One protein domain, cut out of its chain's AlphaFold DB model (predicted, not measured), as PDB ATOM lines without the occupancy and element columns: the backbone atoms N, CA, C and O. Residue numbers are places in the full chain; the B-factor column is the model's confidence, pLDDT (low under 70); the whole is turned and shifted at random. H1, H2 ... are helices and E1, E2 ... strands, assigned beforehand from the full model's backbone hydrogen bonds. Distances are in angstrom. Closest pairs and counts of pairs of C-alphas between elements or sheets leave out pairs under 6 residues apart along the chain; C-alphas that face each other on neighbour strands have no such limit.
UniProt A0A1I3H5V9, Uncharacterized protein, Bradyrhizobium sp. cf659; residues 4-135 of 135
ATOM      1  N   ARG A   4     182.701 -11.019 -59.091       97.56
ATOM      2  CA  ARG A   4     183.369  -9.943 -59.816       97.56
ATOM      3  C   ARG A   4     182.440  -8.749 -59.939       97.56
ATOM      4  O   ARG A   4     181.349  -8.882 -60.490       97.56
ATOM      5  N   PHE A   5     182.923  -7.595 -59.501       97.06
ATOM      6  CA  PHE A   5     182.265  -6.319 -59.725       97.06
ATOM      7  C   PHE A   5     182.732  -5.667 -61.034       97.06
ATOM      8  O   PHE A   5     183.918  -5.670 -61.373       97.06
ATOM      9  N   ASP A   6     181.773  -5.113 -61.761       96.25
ATOM     10  CA  ASP A   6     181.914  -4.342 -62.988       96.25
ATOM     11  C   ASP A   6     181.401  -2.915 -62.708       96.25
ATOM     12  O   ASP A   6     180.183  -2.717 -62.580       96.25
ATOM     13  N   PRO A   7     182.303  -1.926 -62.542       92.88
ATOM     14  CA  PRO A   7     181.927  -0.571 -62.142       92.88
ATOM     15  C   PRO A   7     181.174   0.190 -63.235       92.88
ATOM     16  O   PRO A   7     180.289   0.982 -62.909       92.88
ATOM     17  N   ASP A   8     181.471  -0.079 -64.509       92.75
ATOM     18  CA  ASP A   8     180.868   0.625 -65.645       92.75
ATOM     19  C   ASP A   8     179.393   0.252 -65.788       92.75
ATOM     20  O   ASP A   8     178.532   1.102 -66.022       92.75
ATOM     21  N   LEU A   9     179.086  -1.028 -65.573       92.38
ATOM     22  CA  LEU A   9     177.715  -1.526 -65.598       92.38
ATOM     23  C   LEU A   9     177.027  -1.458 -64.237       92.38
ATOM     24  O   LEU A   9     175.817  -1.671 -64.170       92.38
ATOM     25  N   ARG A  10     177.772  -1.164 -63.162       93.56
ATOM     26  CA  ARG A  10     177.324  -1.289 -61.767       93.56
ATOM     27  C   ARG A  10     176.674  -2.649 -61.545       93.56
ATOM     28  O   ARG A  10     175.486  -2.734 -61.222       93.56
ATOM     29  N   ARG A  11     177.452  -3.703 -61.785       96.56
ATOM     30  CA  ARG A  11     176.997  -5.094 -61.785       96.56
ATOM     31  C   ARG A  11     177.970  -5.977 -61.022       96.56
ATOM     32  O   ARG A  11     179.167  -5.920 -61.277       96.56
ATOM     33  N   SER A  12     177.448  -6.837 -60.161       97.88
ATOM     34  CA  SER A  12     178.217  -7.910 -59.532       97.88
ATOM     35  C   SER A  12     177.776  -9.239 -60.115       97.88
ATOM     36  O   SER A  12     176.581  -9.456 -60.307       97.88
ATOM     37  N   THR A  13     178.732 -10.118 -60.397       98.38
ATOM     38  CA  THR A  13     178.491 -11.406 -61.054       98.38
ATOM     39  C   THR A  13     179.197 -12.524 -60.302       98.38
ATOM     40  O   THR A  13     180.404 -12.440 -60.074       98.38
ATOM     41  N   HIS A  14     178.472 -13.591 -59.970       98.25
ATOM     42  CA  HIS A  14     179.068 -14.851 -59.541       98.25
ATOM     43  C   HIS A  14     179.704 -15.547 -60.744       98.25
ATOM     44  O   HIS A  14     179.021 -15.856 -61.723       98.25
ATOM     45  N   VAL A  15     181.015 -15.770 -60.686       97.44
ATOM     46  CA  VAL A  15     181.808 -16.234 -61.835       97.44
ATOM     47  C   VAL A  15     181.393 -17.639 -62.268       97.44
ATOM     48  O   VAL A  15     181.343 -17.923 -63.460       97.44
ATOM     49  N   GLU A  16     181.066 -18.506 -61.314       96.38
ATOM     50  CA  GLU A  16     180.813 -19.921 -61.554       96.38
ATOM     51  C   GLU A  16     179.419 -20.185 -62.145       96.38
ATOM     52  O   GLU A  16     179.275 -21.048 -63.009       96.38
ATOM     53  N   SER A  17     178.387 -19.447 -61.714       96.50
ATOM     54  CA  SER A  17     177.010 -19.638 -62.211       96.50
ATOM     55  C   SER A  17     176.574 -18.621 -63.267       96.50
ATOM     56  O   SER A  17     175.530 -18.805 -63.891       96.50
ATOM     57  N   GLY A  18     177.317 -17.524 -63.442       96.94
ATOM     58  CA  GLY A  18     176.917 -16.404 -64.296       96.94
ATOM     59  C   GLY A  18     175.738 -15.584 -63.755       96.94
ATOM     60  O   GLY A  18     175.285 -14.668 -64.438       96.94
ATOM     61  N   LEU A  19     175.245 -15.885 -62.545       98.25
ATOM     62  CA  LEU A  19     174.218 -15.089 -61.872       98.25
ATOM     63  C   LEU A  19     174.777 -13.698 -61.588       98.25
ATOM     64  O   LEU A  19     175.817 -13.573 -60.941       98.25
ATOM     65  N   ALA A  20     174.077 -12.660 -62.036       98.38
ATOM     66  CA  ALA A  20     174.482 -11.286 -61.783       98.38
ATOM     67  C   ALA A  20     173.341 -10.437 -61.231       98.38
ATOM     68  O   ALA A  20     172.174 -10.671 -61.531       98.38
ATOM     69  N   VAL A  21     173.693  -9.418 -60.457       97.69
ATOM     70  CA  VAL A  21     172.767  -8.370 -60.028       97.69
ATOM     71  C   VAL A  21     173.325  -7.037 -60.492       97.69
ATOM     72  O   VAL A  21     174.529  -6.793 -60.394       97.69
ATOM     73  N   GLN A  22     172.459  -6.176 -61.013       95.94
ATOM     74  CA  GLN A  22     172.838  -4.874 -61.544       95.94
ATOM     75  C   GLN A  22     171.898  -3.778 -61.038       95.94
ATOM     76  O   GLN A  22     170.686  -3.975 -60.942       95.94
ATOM     77  N   TRP A  23     172.468  -2.610 -60.733       91.38
ATOM     78  CA  TRP A  23     171.709  -1.408 -60.383       91.38
ATOM     79  C   TRP A  23     170.963  -0.845 -61.596       91.38
ATOM     80  O   TRP A  23     171.549  -0.690 -62.669       91.38
ATOM     81  N   VAL A  24     169.703  -0.449 -61.399       88.12
ATOM     82  CA  VAL A  24     168.898   0.259 -62.408       88.12
ATOM     83  C   VAL A  24     168.829   1.744 -62.035       88.12
ATOM     84  O   VAL A  24     168.700   2.084 -60.860       88.12
ATOM     85  N   ARG A  25     169.017   2.641 -63.014       71.88
ATOM     86  CA  ARG A  25     169.080   4.101 -62.789       71.88
ATOM     87  C   ARG A  25     167.736   4.823 -62.933       71.88
ATOM     88  O   ARG A  25     167.612   5.913 -62.383       71.88
ATOM     89  N   ASP A  26     166.767   4.232 -63.621       59.81
ATOM     90  CA  ASP A  26     165.505   4.891 -63.964       59.81
ATOM     91  C   ASP A  26     164.368   4.367 -63.060       59.81
ATOM     92  O   ASP A  26     164.046   3.190 -63.164       59.81
ATOM     93  N   GLU A  27     163.827   5.238 -62.179       55.00
ATOM     94  CA  GLU A  27     162.576   5.178 -61.355       55.00
ATOM     95  C   GLU A  27     162.746   5.514 -59.843       55.00
ATOM     96  O   GLU A  27     163.828   5.344 -59.280       55.00
ATOM     97  N   PRO A  28     161.718   6.114 -59.191       51.47
ATOM     98  CA  PRO A  28     161.745   7.475 -58.646       51.47
ATOM     99  C   PRO A  28     162.376   7.601 -57.242       51.47
ATOM    100  O   PRO A  28     162.324   6.678 -56.431       51.47
ATOM    101  N   PRO A  29     162.920   8.785 -56.902       49.44
ATOM    102  CA  PRO A  29     163.815   8.987 -55.756       49.44
ATOM    103  C   PRO A  29     163.124   9.116 -54.380       49.44
ATOM    104  O   PRO A  29     163.655   9.800 -53.510       49.44
ATOM    105  N   MET A  30     161.944   8.528 -54.153       51.25
ATOM    106  CA  MET A  30     161.086   8.957 -53.029       51.25
ATOM    107  C   MET A  30     160.697   7.899 -51.992       51.25
ATOM    108  O   MET A  30     160.131   8.266 -50.966       51.25
ATOM    109  N   GLU A  31     161.043   6.627 -52.171       61.41
ATOM    110  CA  GLU A  31     160.697   5.581 -51.201       61.41
ATOM    111  C   GLU A  31     161.953   4.872 -50.676       61.41
ATOM    112  O   GLU A  31     163.010   4.902 -51.309       61.41
ATOM    113  N   ARG A  32     161.870   4.241 -49.491       76.69
ATOM    114  CA  ARG A  32     162.924   3.358 -48.942       76.69
ATOM    115  C   ARG A  32     162.999   2.050 -49.736       76.69
ATOM    116  O   ARG A  32     162.892   0.954 -49.191       76.69
ATOM    117  N   SER A  33     163.125   2.193 -51.043       83.56
ATOM    118  CA  SER A  33     163.134   1.156 -52.049       83.56
ATOM    119  C   SER A  33     164.222   1.457 -53.073       83.56
ATOM    120  O   SER A  33     164.784   2.554 -53.152       83.56
ATOM    121  N   THR A  34     164.635   0.433 -53.799       87.06
ATOM    122  CA  THR A  34     165.694   0.519 -54.792       87.06
ATOM    123  C   THR A  34     165.456  -0.513 -55.881       87.06
ATOM    124  O   THR A  34     165.078  -1.647 -55.585       87.06
ATOM    125  N   HIS A  35     165.711  -0.112 -57.124       91.00
ATOM    126  CA  HIS A  35     165.501  -0.934 -58.306       91.00
ATOM    127  C   HIS A  35     166.784  -1.629 -58.758       91.00
ATOM    128  O   HIS A  35     167.861  -1.030 -58.870       91.00
ATOM    129  N   PHE A  36     166.635  -2.913 -59.055       93.38
ATOM    130  CA  PHE A  36     167.692  -3.795 -59.505       93.38
ATOM    131  C   PHE A  36     167.187  -4.660 -60.655       93.38
ATOM    132  O   PHE A  36     165.986  -4.812 -60.881       93.38
ATOM    133  N   LYS A  37     168.124  -5.286 -61.356       95.38
ATOM    134  CA  LYS A  37     167.830  -6.423 -62.220       95.38
ATOM    135  C   LYS A  37     168.698  -7.611 -61.836       95.38
ATOM    136  O   LYS A  37     169.901  -7.464 -61.618       95.38
ATOM    137  N   LEU A  38     168.070  -8.775 -61.753       97.69
ATOM    138  CA  LEU A  38     168.717 -10.077 -61.688       97.69
ATOM    139  C   LEU A  38     168.968 -10.551 -63.120       97.69
ATOM    140  O   LEU A  38     168.084 -10.459 -63.963       97.69
ATOM    141  N   ILE A  39     170.155 -11.074 -63.397       98.06
ATOM    142  CA  ILE A  39     170.496 -11.685 -64.681       98.06
ATOM    143  C   ILE A  39     170.792 -13.158 -64.417       98.06
ATOM    144  O   ILE A  39     171.738 -13.485 -63.698       98.06
ATOM    145  N   VAL A  40     169.981 -14.047 -64.987       96.50
ATOM    146  CA  VAL A  40     170.107 -15.500 -64.819       96.50
ATOM    147  C   VAL A  40     169.881 -16.201 -66.153       96.50
ATOM    148  O   VAL A  40     168.894 -15.955 -66.838       96.50
ATOM    149  N   GLY A  41     170.838 -17.034 -66.575       93.56
ATOM    150  CA  GLY A  41     170.773 -17.696 -67.885       93.56
ATOM    151  C   GLY A  41     170.683 -16.723 -69.074       93.56
ATOM    152  O   GLY A  41     170.132 -17.081 -70.108       93.56
ATOM    153  N   GLY A  42     171.173 -15.486 -68.918       93.00
ATOM    154  CA  GLY A  42     171.060 -14.420 -69.921       93.00
ATOM    155  C   GLY A  42     169.723 -13.668 -69.932       93.00
ATOM    156  O   GLY A  42     169.569 -12.742 -70.721       93.00
ATOM    157  N   ILE A  43     168.775 -14.025 -69.061       95.94
ATOM    158  CA  ILE A  43     167.480 -13.351 -68.925       95.94
ATOM    159  C   ILE A  43     167.592 -12.269 -67.854       95.94
ATOM    160  O   ILE A  43     168.057 -12.546 -66.748       95.94
ATOM    161  N   GLU A  44     167.153 -11.054 -68.178       96.12
ATOM    162  CA  GLU A  44     167.044  -9.951 -67.222       96.12
ATOM    163  C   GLU A  44     165.668  -9.968 -66.546       96.12
ATOM    164  O   GLU A  44     164.638  -9.969 -67.217       96.12
ATOM    165  N   VAL A  45     165.657  -9.967 -65.215       95.94
ATOM    166  CA  VAL A  45     164.450  -9.998 -64.386       95.94
ATOM    167  C   VAL A  45     164.501  -8.804 -63.431       95.94
ATOM    168  O   VAL A  45     165.360  -8.778 -62.543       95.94
ATOM    169  N   PRO A  46     163.643  -7.784 -63.610       94.25
ATOM    170  CA  PRO A  46     163.619  -6.635 -62.717       94.25
ATOM    171  C   PRO A  46     163.113  -7.047 -61.333       94.25
ATOM    172  O   PRO A  46     162.240  -7.904 -61.203       94.25
ATOM    173  N   PHE A  47     163.649  -6.417 -60.293       93.69
ATOM    174  CA  PHE A  47     163.106  -6.532 -58.948       93.69
ATOM    175  C   PHE A  47     163.330  -5.257 -58.142       93.69
ATOM    176  O   PHE A  47     164.269  -4.490 -58.376       93.69
ATOM    177  N   THR A  48     162.476  -5.072 -57.143       91.88
ATOM    178  CA  THR A  48     162.585  -3.985 -56.174       91.88
ATOM    179  C   THR A  48     162.991  -4.560 -54.828       91.88
ATOM    180  O   THR A  48     162.554  -5.645 -54.436       91.88
ATOM    181  N   ALA A  49     163.822  -3.823 -54.103       91.94
ATOM    182  CA  ALA A  49     164.149  -4.134 -52.725       91.94
ATOM    183  C   ALA A  49     163.887  -2.940 -51.822       91.94
ATOM    184  O   ALA A  49     164.242  -1.817 -52.175       91.94
ATOM    185  N   SER A  50     163.313  -3.189 -50.650       92.00
ATOM    186  CA  SER A  50     163.225  -2.195 -49.586       92.00
ATOM    187  C   SER A  50     164.522  -2.143 -48.782       92.00
ATOM    188  O   SER A  50     165.333  -3.069 -48.844       92.00
ATOM    189  N   TYR A  51     164.736  -1.066 -48.025       90.69
ATOM    190  CA  TYR A  51     165.799  -1.036 -47.025       90.69
ATOM    191  C   TYR A  51     165.424  -0.278 -45.749       90.69
ATOM    192  O   TYR A  51     164.645   0.676 -45.777       90.69
ATOM    193  N   ASP A  52     166.024  -0.675 -44.629       91.31
ATOM    194  CA  ASP A  52     165.939   0.013 -43.338       91.31
ATOM    195  C   ASP A  52     167.330   0.256 -42.733       91.31
ATOM    196  O   ASP A  52     168.325  -0.321 -43.176       91.31
ATOM    197  N   TYR A  53     167.395   1.120 -41.716       91.69
ATOM    198  CA  TYR A  53     168.631   1.460 -40.998       91.69
ATOM    199  C   TYR A  53     168.757   0.718 -39.650       91.69
ATOM    200  O   TYR A  53     169.153   1.288 -38.640       91.69
ATOM    201  N   GLY A  54     168.335  -0.549 -39.594       91.62
ATOM    202  CA  GLY A  54     168.279  -1.358 -38.369       91.62
ATOM    203  C   GLY A  54     166.981  -1.199 -37.570       91.62
ATOM    204  O   GLY A  54     166.881  -1.658 -36.430       91.62
ATOM    205  N   GLU A  55     165.959  -0.570 -38.153       92.25
ATOM    206  CA  GLU A  55     164.698  -0.276 -37.464       92.25
ATOM    207  C   GLU A  55     163.950  -1.533 -37.035       92.25
ATOM    208  O   GLU A  55     163.415  -1.577 -35.928       92.25
ATOM    209  N   ASP A  56     163.938  -2.568 -37.874       89.88
ATOM    210  CA  ASP A  56     163.273  -3.835 -37.566       89.88
ATOM    211  C   ASP A  56     163.883  -4.506 -36.331       89.88
ATOM    212  O   ASP A  56     163.174  -5.047 -35.481       89.88
ATOM    213  N   LYS A  57     165.210  -4.440 -36.200       90.06
ATOM    214  CA  LYS A  57     165.952  -4.952 -35.042       90.06
ATOM    215  C   LYS A  57     165.619  -4.154 -33.780       90.06
ATOM    216  O   LYS A  57     165.380  -4.755 -32.734       90.06
ATOM    217  N   ILE A  58     165.547  -2.826 -33.886       93.44
ATOM    218  CA  ILE A  58     165.190  -1.939 -32.768       93.44
ATOM    219  C   ILE A  58     163.752  -2.198 -32.308       93.44
ATOM    220  O   ILE A  58     163.530  -2.429 -31.122       93.44
ATOM    221  N   LYS A  59     162.782  -2.240 -33.231       93.62
ATOM    222  CA  LYS A  59     161.363  -2.490 -32.919       93.62
ATOM    223  C   LYS A  59     161.129  -3.868 -32.307       93.62
ATOM    224  O   LYS A  59     160.277  -4.013 -31.443       93.62
ATOM    225  N   LYS A  60     161.892  -4.891 -32.709       92.00
ATOM    226  CA  LYS A  60     161.828  -6.215 -32.065       92.00
ATOM    227  C   LYS A  60     162.286  -6.179 -30.608       92.00
ATOM    228  O   LYS A  60     161.711  -6.881 -29.783       92.00
ATOM    229  N   ALA A  61     163.317  -5.393 -30.296       94.00
ATOM    230  CA  ALA A  61     163.826  -5.250 -28.933       94.00
ATOM    231  C   ALA A  61     162.968  -4.307 -28.072       94.00
ATOM    232  O   ALA A  61     162.863  -4.507 -26.865       94.00
ATOM    233  N   ASN A  62     162.358  -3.292 -28.687       94.12
ATOM    234  CA  ASN A  62     161.490  -2.319 -28.035       94.12
ATOM    235  C   ASN A  62     160.291  -1.964 -28.942       94.12
ATOM    236  O   ASN A  62     160.374  -1.002 -29.712       94.12
ATOM    237  N   PRO A  63     159.188  -2.733 -28.880       94.00
ATOM    238  CA  PRO A  63     158.028  -2.538 -29.755       94.00
ATOM    239  C   PRO A  63     157.320  -1.191 -29.584       94.00
ATOM    240  O   PRO A  63     156.800  -0.654 -30.560       94.00
ATOM    241  N   ASP A  64     157.347  -0.625 -28.375       95.75
ATOM    242  CA  ASP A  64     156.647   0.620 -28.023       95.75
ATOM    243  C   ASP A  64     157.512   1.875 -28.242       95.75
ATOM    244  O   ASP A  64     157.212   2.962 -27.739       95.75
ATOM    245  N   ILE A  65     158.626   1.741 -28.969       95.31
ATOM    246  CA  ILE A  65     159.559   2.840 -29.194       95.31
ATOM    247  C   ILE A  65     158.909   3.994 -29.969       95.31
ATOM    248  O   ILE A  65     158.294   3.817 -31.021       95.31
ATOM    249  N   GLY A  66     159.081   5.213 -29.459       95.44
ATOM    250  CA  GLY A  66     158.616   6.420 -30.138       95.44
ATOM    251  C   GLY A  66     159.416   6.708 -31.412       95.44
ATOM    252  O   GLY A  66     160.609   6.423 -31.487       95.44
ATOM    253  N   ALA A  67     158.780   7.344 -32.399       92.38
ATOM    254  CA  ALA A  67     159.385   7.621 -33.707       92.38
ATOM    255  C   ALA A  67     160.704   8.417 -33.632       92.38
ATOM    256  O   ALA A  67     161.643   8.109 -34.360       92.38
ATOM    257  N   ILE A  68     160.795   9.402 -32.729       94.00
ATOM    258  CA  ILE A  68     162.005  10.226 -32.542       94.00
ATOM    259  C   ILE A  68     163.175   9.373 -32.035       94.00
ATOM    260  O   ILE A  68     164.298   9.496 -32.515       94.00
ATOM    261  N   GLU A  69     162.913   8.495 -31.068       94.44
ATOM    262  CA  GLU A  69     163.954   7.639 -30.500       94.44
ATOM    263  C   GLU A  69     164.363   6.533 -31.480       94.44
ATOM    264  O   GLU A  69     165.543   6.199 -31.576       94.44
ATOM    265  N   LEU A  70     163.411   6.014 -32.261       94.19
ATOM    266  CA  LEU A  70     163.690   5.079 -33.345       94.19
ATOM    267  C   LEU A  70     164.646   5.680 -34.384       94.19
ATOM    268  O   LEU A  70     165.622   5.023 -34.730       94.19
ATOM    269  N   ASP A  71     164.387   6.905 -34.847       90.50
ATOM    270  CA  ASP A  71     165.223   7.606 -35.832       90.50
ATOM    271  C   ASP A  71     166.643   7.874 -35.306       90.50
ATOM    272  O   ASP A  71     167.645   7.629 -35.989       90.50
ATOM    273  N   ARG A  72     166.745   8.294 -34.038       93.62
ATOM    274  CA  ARG A  72     168.032   8.507 -33.364       93.62
ATOM    275  C   ARG A  72     168.845   7.215 -33.277       93.62
ATOM    276  O   ARG A  72     170.045   7.225 -33.554       93.62
ATOM    277  N   LEU A  73     168.214   6.115 -32.860       93.62
ATOM    278  CA  LEU A  73     168.888   4.827 -32.702       93.62
ATOM    279  C   LEU A  73     169.254   4.202 -34.049       93.62
ATOM    280  O   LEU A  73     170.367   3.703 -34.182       93.62
ATOM    281  N   SER A  74     168.364   4.246 -35.044       92.00
ATOM    282  CA  SER A  74     168.618   3.663 -36.366       92.00
ATOM    283  C   SER A  74     169.773   4.374 -37.079       92.00
ATOM    284  O   SER A  74     170.694   3.729 -37.577       92.00
ATOM    285  N   THR A  75     169.821   5.707 -37.010       85.75
ATOM    286  CA  THR A  75     170.931   6.497 -37.566       85.75
ATOM    287  C   THR A  75     172.267   6.187 -36.879       85.75
ATOM    288  O   THR A  75     173.315   6.204 -37.522       85.75
ATOM    289  N   ALA A  76     172.251   5.852 -35.584       90.44
ATOM    290  CA  ALA A  76     173.456   5.516 -34.826       90.44
ATOM    291  C   ALA A  76     174.017   4.114 -35.123       90.44
ATOM    292  O   ALA A  76     175.182   3.857 -34.816       90.44
ATOM    293  N   LEU A  77     173.221   3.207 -35.703       89.19
ATOM    294  CA  LEU A  77     173.670   1.849 -36.024       89.19
ATOM    295  C   LEU A  77     174.621   1.808 -37.219       89.19
ATOM    296  O   LEU A  77     175.410   0.870 -37.320       89.19
ATOM    297  N   TRP A  78     174.545   2.797 -38.118       89.81
ATOM    298  CA  TRP A  78     175.251   2.767 -39.404       89.81
ATOM    299  C   TRP A  78     175.018   1.446 -40.156       89.81
ATOM    300  O   TRP A  78     175.888   0.955 -40.864       89.81
ATOM    301  N   GLU A  79     173.833   0.856 -40.014       92.00
ATOM    302  CA  GLU A  79     173.415  -0.347 -40.733       92.00
ATOM    303  C   GLU A  79     172.539   0.061 -41.922       92.00
ATOM    304  O   GLU A  79     171.798   1.038 -41.836       92.00
ATOM    305  N   LYS A  80     172.602  -0.674 -43.033       91.12
ATOM    306  CA  LYS A  80     171.615  -0.575 -44.112       91.12
ATOM    307  C   LYS A  80     171.239  -1.977 -44.573       91.12
ATOM    308  O   LYS A  80     172.045  -2.690 -45.172       91.12
ATOM    309  N   ASN A  81     170.011  -2.366 -44.264       93.19
ATOM    310  CA  ASN A  81     169.502  -3.718 -44.442       93.19
ATOM    311  C   ASN A  81     168.580  -3.748 -45.652       93.19
ATOM    312  O   ASN A  81     167.492  -3.192 -45.597       93.19
ATOM    313  N   TYR A  82     169.010  -4.372 -46.742       93.75
ATOM    314  CA  TYR A  82     168.229  -4.487 -47.969       93.75
ATOM    315  C   TYR A  82     167.399  -5.770 -47.977       93.75
ATOM    316  O   TYR A  82     167.918  -6.837 -47.659       93.75
ATOM    317  N   ARG A  83     166.136  -5.708 -48.407       94.88
ATOM    318  CA  ARG A  83     165.245  -6.869 -48.512       94.88
ATOM    319  C   ARG A  83     164.547  -6.937 -49.867       94.88
ATOM    320  O   ARG A  83     163.842  -6.008 -50.245       94.88
ATOM    321  N   ALA A  84     164.710  -8.057 -50.565       95.12
ATOM    322  CA  ALA A  84     163.972  -8.401 -51.780       95.12
ATOM    323  C   ALA A  84     162.990  -9.547 -51.497       95.12
ATOM    324  O   ALA A  84     163.253 -10.408 -50.653       95.12
ATOM    325  N   VAL A  85     161.856  -9.568 -52.199       94.50
ATOM    326  CA  VAL A  85     160.782 -10.548 -51.978       94.50
ATOM    327  C   VAL A  85     160.301 -11.104 -53.314       94.50
ATOM    328  O   VAL A  85     160.088 -10.329 -54.238       94.50
ATOM    329  N   ASN A  86     160.111 -12.427 -53.394       94.06
ATOM    330  CA  ASN A  86     159.447 -13.124 -54.509       94.06
ATOM    331  C   ASN A  86     159.905 -12.680 -55.915       94.06
ATOM    332  O   ASN A  86     159.093 -12.253 -56.732       94.06
ATOM    333  N   ILE A  87     161.200 -12.793 -56.220       94.88
ATOM    334  CA  ILE A  87     161.690 -12.522 -57.580       94.88
ATOM    335  C   ILE A  87     161.220 -13.660 -58.492       94.88
ATOM    336  O   ILE A  87     161.516 -14.827 -58.221       94.88
ATOM    337  N   GLU A  88     160.529 -13.322 -59.582       92.19
ATOM    338  CA  GLU A  88     159.932 -14.267 -60.538       92.19
ATOM    339  C   GLU A  88     160.982 -14.928 -61.451       92.19
ATOM    340  O   GLU A  88     160.986 -14.781 -62.670       92.19
ATOM    341  N   ALA A  89     161.918 -15.658 -60.846       94.44
ATOM    342  CA  ALA A  89     162.985 -16.363 -61.539       94.44
ATOM    343  C   ALA A  89     163.464 -17.587 -60.750       94.44
ATOM    344  O   ALA A  89     163.465 -17.610 -59.514       94.44
ATOM    345  N   ASN A  90     163.956 -18.594 -61.474       95.12
ATOM    346  CA  ASN A  90     164.665 -19.718 -60.872       95.12
ATOM    347  C   ASN A  90     166.163 -19.400 -60.780       95.12
ATOM    348  O   ASN A  90     166.818 -19.205 -61.800       95.12
ATOM    349  N   PHE A  91     166.696 -19.339 -59.564       96.50
ATOM    350  CA  PHE A  91     168.092 -19.006 -59.294       96.50
ATOM    351  C   PHE A  91     168.512 -19.532 -57.921       96.50
ATOM    352  O   PHE A  91     167.668 -19.791 -57.062       96.50
ATOM    353  N   ASP A  92     169.820 -19.656 -57.706       96.88
ATOM    354  CA  ASP A  92     170.373 -19.977 -56.393       96.88
ATOM    355  C   ASP A  92     170.248 -18.761 -55.464       96.88
ATOM    356  O   ASP A  92     170.835 -17.702 -55.705       96.88
ATOM    357  N   LYS A  93     169.448 -18.916 -54.408       96.56
ATOM    358  CA  LYS A  93     169.089 -17.831 -53.490       96.56
ATOM    359  C   LYS A  93     170.249 -17.420 -52.584       96.56
ATOM    360  O   LYS A  93     170.351 -16.242 -52.250       96.56
ATOM    361  N   GLN A  94     171.130 -18.359 -52.232       96.25
ATOM    362  CA  GLN A  94     172.312 -18.068 -51.426       96.25
ATOM    363  C   GLN A  94     173.339 -17.297 -52.254       96.25
ATOM    364  O   GLN A  94     173.847 -16.263 -51.823       96.25
ATOM    365  N   VAL A  95     173.574 -17.743 -53.491       97.12
ATOM    366  CA  VAL A  95     174.436 -17.014 -54.428       97.12
ATOM    367  C   VAL A  95     173.875 -15.615 -54.687       97.12
ATOM    368  O   VAL A  95     174.627 -14.644 -54.711       97.12
ATOM    369  N   PHE A  96     172.555 -15.489 -54.842       97.81
ATOM    370  CA  PHE A  96     171.907 -14.196 -55.037       97.81
ATOM    371  C   PHE A  96     172.187 -13.211 -53.902       97.81
ATOM    372  O   PHE A  96     172.624 -12.099 -54.193       97.81
ATOM    373  N   VAL A  97     171.969 -13.584 -52.633       97.25
ATOM    374  CA  VAL A  97     172.191 -12.646 -51.518       97.25
ATOM    375  C   VAL A  97     173.657 -12.224 -51.417       97.25
ATOM    376  O   VAL A  97     173.932 -11.064 -51.143       97.25
ATOM    377  N   GLU A  98     174.610 -13.103 -51.728       96.94
ATOM    378  CA  GLU A  98     176.035 -12.750 -51.727       96.94
ATOM    379  C   GLU A  98     176.421 -11.817 -52.885       96.94
ATOM    380  O   GLU A  98     177.080 -10.798 -52.664       96.94
ATOM    381  N   VAL A  99     175.977 -12.119 -54.112       97.44
ATOM    382  CA  VAL A  99     176.197 -11.258 -55.291       97.44
ATOM    383  C   VAL A  99     175.554  -9.893 -55.092       97.44
ATOM    384  O   VAL A  99     176.142  -8.861 -55.418       97.44
ATOM    385  N   TRP A 100     174.343  -9.878 -54.545       96.50
ATOM    386  CA  TRP A 100     173.624  -8.648 -54.293       96.50
ATOM    387  C   TRP A 100     174.279  -7.829 -53.180       96.50
ATOM    388  O   TRP A 100     174.435  -6.620 -53.357       96.50
ATOM    389  N   ARG A 101     174.739  -8.459 -52.087       95.50
ATOM    390  CA  ARG A 101     175.495  -7.776 -51.023       95.50
ATOM    391  C   ARG A 101     176.748  -7.126 -51.577       95.50
ATOM    392  O   ARG A 101     176.997  -5.964 -51.263       95.50
ATOM    393  N   ASP A 102     177.526  -7.856 -52.378       95.81
ATOM    394  CA  ASP A 102     178.705  -7.296 -53.035       95.81
ATOM    395  C   ASP A 102     178.321  -6.020 -53.786       95.81
ATOM    396  O   ASP A 102     178.839  -4.957 -53.461       95.81
ATOM    397  N   LEU A 103     177.311  -6.089 -54.658       95.19
ATOM    398  CA  LEU A 103     176.836  -4.960 -55.453       95.19
ATOM    399  C   LEU A 103     176.450  -3.731 -54.621       95.19
ATOM    400  O   LEU A 103     176.858  -2.608 -54.932       95.19
ATOM    401  N   VAL A 104     175.597  -3.910 -53.609       92.50
ATOM    402  CA  VAL A 104     175.111  -2.786 -52.794       92.50
ATOM    403  C   VAL A 104     176.192  -2.246 -51.857       92.50
ATOM    404  O   VAL A 104     176.064  -1.127 -51.370       92.50
ATOM    405  N   SER A 105     177.290  -2.977 -51.662       92.06
ATOM    406  CA  SER A 105     178.442  -2.505 -50.889       92.06
ATOM    407  C   SER A 105     179.365  -1.579 -51.692       92.06
ATOM    408  O   SER A 105     180.048  -0.751 -51.091       92.06
ATOM    409  N   GLN A 106     179.338  -1.619 -53.035       89.12
ATOM    410  CA  GLN A 106     180.253  -0.875 -53.935       89.12
ATOM    411  C   GLN A 106     180.061   0.660 -53.972       89.12
ATOM    412  O   GLN A 106     180.489   1.336 -54.904       89.12
ATOM    413  N   GLY A 107     179.421   1.245 -52.961       69.00
ATOM    414  CA  GLY A 107     179.239   2.695 -52.827       69.00
ATOM    415  C   GLY A 107     178.846   3.155 -51.423       69.00
ATOM    416  O   GLY A 107     178.493   4.317 -51.242       69.00
ATOM    417  N   HIS A 108     178.886   2.262 -50.432       73.06
ATOM    418  CA  HIS A 108     178.391   2.516 -49.080       73.06
ATOM    419  C   HIS A 108     179.464   2.216 -48.024       73.06
ATOM    420  O   HIS A 108     179.239   1.448 -47.097       73.06
ATOM    421  N   SER A 109     180.632   2.859 -48.135       68.25
ATOM    422  CA  SER A 109     181.787   2.610 -47.252       68.25
ATOM    423  C   SER A 109     181.537   2.889 -45.765       68.25
ATOM    424  O   SER A 109     182.293   2.412 -44.926       68.25
ATOM    425  N   SER A 110     180.513   3.679 -45.435       82.44
ATOM    426  CA  SER A 110     180.193   4.070 -44.056       82.44
ATOM    427  C   SER A 110     179.135   3.188 -43.393       82.44
ATOM    428  O   SER A 110     178.912   3.342 -42.198       82.44
ATOM    429  N   TYR A 111     178.463   2.312 -44.147       87.06
ATOM    430  CA  TYR A 111     177.386   1.475 -43.624       87.06
ATOM    431  C   TYR A 111     177.793   0.005 -43.585       87.06
ATOM    432  O   TYR A 111     178.381  -0.515 -44.533       87.06
ATOM    433  N   ARG A 112     177.396  -0.696 -42.523       91.44
ATOM    434  CA  ARG A 112     177.348  -2.155 -42.508       91.44
ATOM    435  C   ARG A 112     176.143  -2.605 -43.329       91.44
ATOM    436  O   ARG A 112     175.001  -2.303 -42.981       91.44
ATOM    437  N   ILE A 113     176.406  -3.306 -44.427       92.62
ATOM    438  CA  ILE A 113     175.375  -3.725 -45.373       92.62
ATOM    439  C   ILE A 113     174.975  -5.175 -45.122       92.62
ATOM    440  O   ILE A 113     175.830  -6.057 -45.078       92.62
ATOM    441  N   SER A 114     173.669  -5.413 -45.030       94.25
ATOM    442  CA  SER A 114     173.087  -6.758 -45.028       94.25
ATOM    443  C   SER A 114     172.054  -6.871 -46.143       94.25
ATOM    444  O   SER A 114     171.374  -5.896 -46.467       94.25
ATOM    445  N   THR A 115     171.910  -8.059 -46.720       95.38
ATOM    446  CA  THR A 115     170.914  -8.344 -47.761       95.38
ATOM    447  C   THR A 115     170.096  -9.570 -47.398       95.38
ATOM    448  O   THR A 115     170.658 -10.600 -47.025       95.38
ATOM    449  N   TYR A 116     168.785  -9.474 -47.580       95.56
ATOM    450  CA  TYR A 116     167.810 -10.505 -47.255       95.56
ATOM    451  C   TYR A 116     166.950 -10.808 -48.478       95.56
ATOM    452  O   TYR A 116     166.419  -9.898 -49.115       95.56
ATOM    453  N   TYR A 117     166.761 -12.083 -48.782       96.69
ATOM    454  CA  TYR A 117     165.776 -12.534 -49.754       96.69
ATOM    455  C   TYR A 117     164.695 -13.342 -49.046       96.69
ATOM    456  O   TYR A 117     165.000 -14.193 -48.210       96.69
ATOM    457  N   THR A 118     163.431 -13.070 -49.358       94.50
ATOM    458  CA  THR A 118     162.294 -13.782 -48.770       94.50
ATOM    459  C   THR A 118     161.401 -14.353 -49.861       94.50
ATOM    460  O   THR A 118     160.951 -13.627 -50.747       94.50
ATOM    461  N   GLU A 119     161.095 -15.644 -49.761       93.00
ATOM    462  CA  GLU A 119     160.012 -16.260 -50.527       93.00
ATOM    463  C   GLU A 119     158.801 -16.458 -49.633       93.00
ATOM    464  O   GLU A 119     158.885 -17.155 -48.625       93.00
ATOM    465  N   ILE A 120     157.682 -15.852 -50.016       88.62
ATOM    466  CA  ILE A 120     156.392 -15.989 -49.344       88.62
ATOM    467  C   ILE A 120     155.539 -16.933 -50.181       88.62
ATOM    468  O   ILE A 120     155.203 -16.619 -51.326       88.62
ATOM    469  N   ARG A 121     155.172 -18.085 -49.612       79.19
ATOM    470  CA  ARG A 121     154.321 -19.065 -50.293       79.19
ATOM    471  C   ARG A 121     152.853 -18.691 -50.125       79.19
ATOM    472  O   ARG A 121     152.304 -18.731 -49.030       79.19
ATOM    473  N   THR A 122     152.180 -18.352 -51.217       73.62
ATOM    474  CA  THR A 122     150.724 -18.160 -51.204       73.62
ATOM    475  C   THR A 122     149.999 -19.510 -51.253       73.62
ATOM    476  O   THR A 122     150.452 -20.395 -51.979       73.62
ATOM    477  N   PRO A 123     148.864 -19.682 -50.547       63.16
ATOM    478  CA  PRO A 123     148.120 -18.667 -49.788       63.16
ATOM    479  C   PRO A 123     148.545 -18.525 -48.313       63.16
ATOM    480  O   PRO A 123     147.990 -17.695 -47.594       63.16
ATOM    481  N   HIS A 124     149.511 -19.307 -47.833       67.44
ATOM    482  CA  HIS A 124     149.916 -19.313 -46.428       67.44
ATOM    483  C   HIS A 124     151.012 -18.280 -46.164       67.44
ATOM    484  O   HIS A 124     152.181 -18.620 -46.044       67.44
ATOM    485  N   ALA A 125     150.626 -17.012 -45.994       61.69
ATOM    486  CA  ALA A 125     151.549 -15.900 -45.721       61.69
ATOM    487  C   ALA A 125     152.452 -16.083 -44.473       61.69
ATOM    488  O   ALA A 125     153.386 -15.310 -44.277       61.69
ATOM    489  N   GLY A 126     152.186 -17.091 -43.630       67.19
ATOM    490  CA  GLY A 126     153.054 -17.494 -42.519       67.19
ATOM    491  C   GLY A 126     154.215 -18.420 -42.914       67.19
ATOM    492  O   GLY A 126     155.183 -18.520 -42.164       67.19
ATOM    493  N   GLU A 127     154.153 -19.072 -44.077       79.62
ATOM    494  CA  GLU A 127     155.238 -19.893 -44.613       79.62
ATOM    495  C   GLU A 127     156.172 -19.029 -45.458       79.62
ATOM    496  O   GLU A 127     155.875 -18.674 -46.606       79.62
ATOM    497  N   LYS A 128     157.326 -18.703 -44.875       85.75
ATOM    498  CA  LYS A 128     158.394 -17.983 -45.555       85.75
ATOM    499  C   LYS A 128     159.706 -18.752 -45.507       85.75
ATOM    500  O   LYS A 128     160.053 -19.325 -44.476       85.75
ATOM    501  N   ASN A 129     160.444 -18.708 -46.609       90.19
ATOM    502  CA  ASN A 129     161.855 -19.074 -46.636       90.19
ATOM    503  C   ASN A 129     162.678 -17.787 -46.685       90.19
ATOM    504  O   ASN A 129     162.362 -16.884 -47.464       90.19
ATOM    505  N   GLU A 130     163.703 -17.690 -45.847       92.00
ATOM    506  CA  GLU A 130     164.588 -16.529 -45.782       92.00
ATOM    507  C   GLU A 130     166.027 -16.954 -46.078       92.00
ATOM    508  O   GLU A 130     166.510 -17.962 -45.566       92.00
ATOM    509  N   TRP A 131     166.697 -16.157 -46.901       95.88
ATOM    510  CA  TRP A 131     168.126 -16.243 -47.171       95.88
ATOM    511  C   TRP A 131     168.747 -14.907 -46.809       95.88
ATOM    512  O   TRP A 131     168.153 -13.856 -47.058       95.88
ATOM    513  N   GLU A 132     169.941 -14.936 -46.232       94.06
ATOM    514  CA  GLU A 132     170.605 -13.726 -45.775       94.06
ATOM    515  C   GLU A 132     172.106 -13.769 -46.018       94.06
ATOM    516  O   GLU A 132     172.750 -14.817 -45.977       94.06
ATOM    517  N   CYS A 133     172.661 -12.587 -46.255       91.00
ATOM    518  CA  CYS A 133     174.088 -12.354 -46.222       91.00
ATOM    519  C   CYS A 133     174.339 -11.125 -45.350       91.00
ATOM    520  O   CYS A 133     173.882 -10.024 -45.670       91.00
ATOM    521  N   GLN A 134     175.037 -11.331 -44.236       83.19
ATOM    522  CA  GLN A 134     175.424 -10.262 -43.323       83.19
ATOM    523  C   GLN A 134     176.835  -9.765 -43.672       83.19
ATOM    524  O   GLN A 134     177.677 -10.537 -44.149       83.19
ATOM    525  N   GLY A 135     177.065  -8.468 -43.473       65.81
ATOM    526  CA  GLY A 135     178.389  -7.839 -43.510       65.81
ATOM    527  C   GLY A 135     179.121  -7.928 -42.182       65.81
ATOM    528  O   GLY A 135     178.437  -8.050 -41.138       65.81
TER     529      GLY A 135
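What this domain is: This is residues 4 to 135 of the 135 residues of an uncharacterized protein of Bradyrhizobium sp. cf659 (UniProt A0A1I3H5V9). A strongly twisted sheet of eight strands curls round one helix, H3, which packs in its hollow. Two shorter helices, H1 and H2, make a corner in a small head at one end of the longest axis, where the chain passes from E5 to E6; residues 63 to 68 of this head stick out. The printed part has 132 residues, with three named helices and eight named strands in the order E1 E2 E3 E4 E5 H1 H2 E6 H3 E7 E8, of mixed class. The mixed sheet runs E1 E2 E3 E4 E5 E6 E7 E8, with E6 and E7 parallel and the other neighbours antiparallel. The whole is compact, with a radius of gyration of the C-alphas of 15.6 A and spans of 47 by 39 by 27 A.

How they stand to each other: E1, residues 4 to 6, E2, residues 11 to 14, E3, residues 20 to 23, E4, residues 33 to 40, and E5, residues 43 to 52, form a meander, each strand the antiparallel neighbour of the one before. N 4 and O 13 of E1 and E2 are 2.9 A apart, N 12 and O 21 of E2 and E3 2.9 A, N 22 and O 37 of E3 and E4 2.9 A, and N 38 and O 45 of E4 and E5 2.8 A, within hydrogen-bond range. E6, residues 79 to 85, is antiparallel to E5, with N 83 and O 50 2.8 A apart. E7, residues 112 to 120, is parallel to E6 at 20 degrees, with N 82 and O 114 2.8 A apart. E8, residues 128 to 133, forms a hairpin with E7, with N 117 and O 131 2.8 A apart. H3, residues 93 to 105, is on one face of the sheet, in two layers. The closest C-alphas of H3 and E2 are those of Leu 103 and Ser 12, 5.2 A apart; those of H3 and E8 are Val 97 and Cys 133, 5.6 A. E6, H3 and E7 form a strand-helix-strand unit, two parallel strands with a helix between, whose crossover is right-handed. H1, residues 55 to 61, and H2, residues 67 to 77, touch about perpendicular at 76 degrees, closest at the C-alphas of Glu 55 and Ser 74, 5.7 A. H2 is not on the sheet; H1 is only just not on it, with 4 pairs of C-alphas within 10 A. In H1, H2 and H3 every O i to N i+4 pair is within hydrogen-bond range.

Where its parts are: E1 begins at C-alpha 4 (183.369, -9.943, -59.816). E5 is 28.9 A long, E7 26.0 A, E4 22.1 A and H3 18.1 A. E8 ends at C-alpha 133 (174.088, -12.354, -46.222).

The domain as a whole: The C-alphas farthest apart, of Gly 42 and Asp 64, are 46.8 A apart. The printed part has no cut and no long link. Its mean pLDDT is 89.5; residues 26 to 31, 107, 109, 123 to 126 and 135 are under 70.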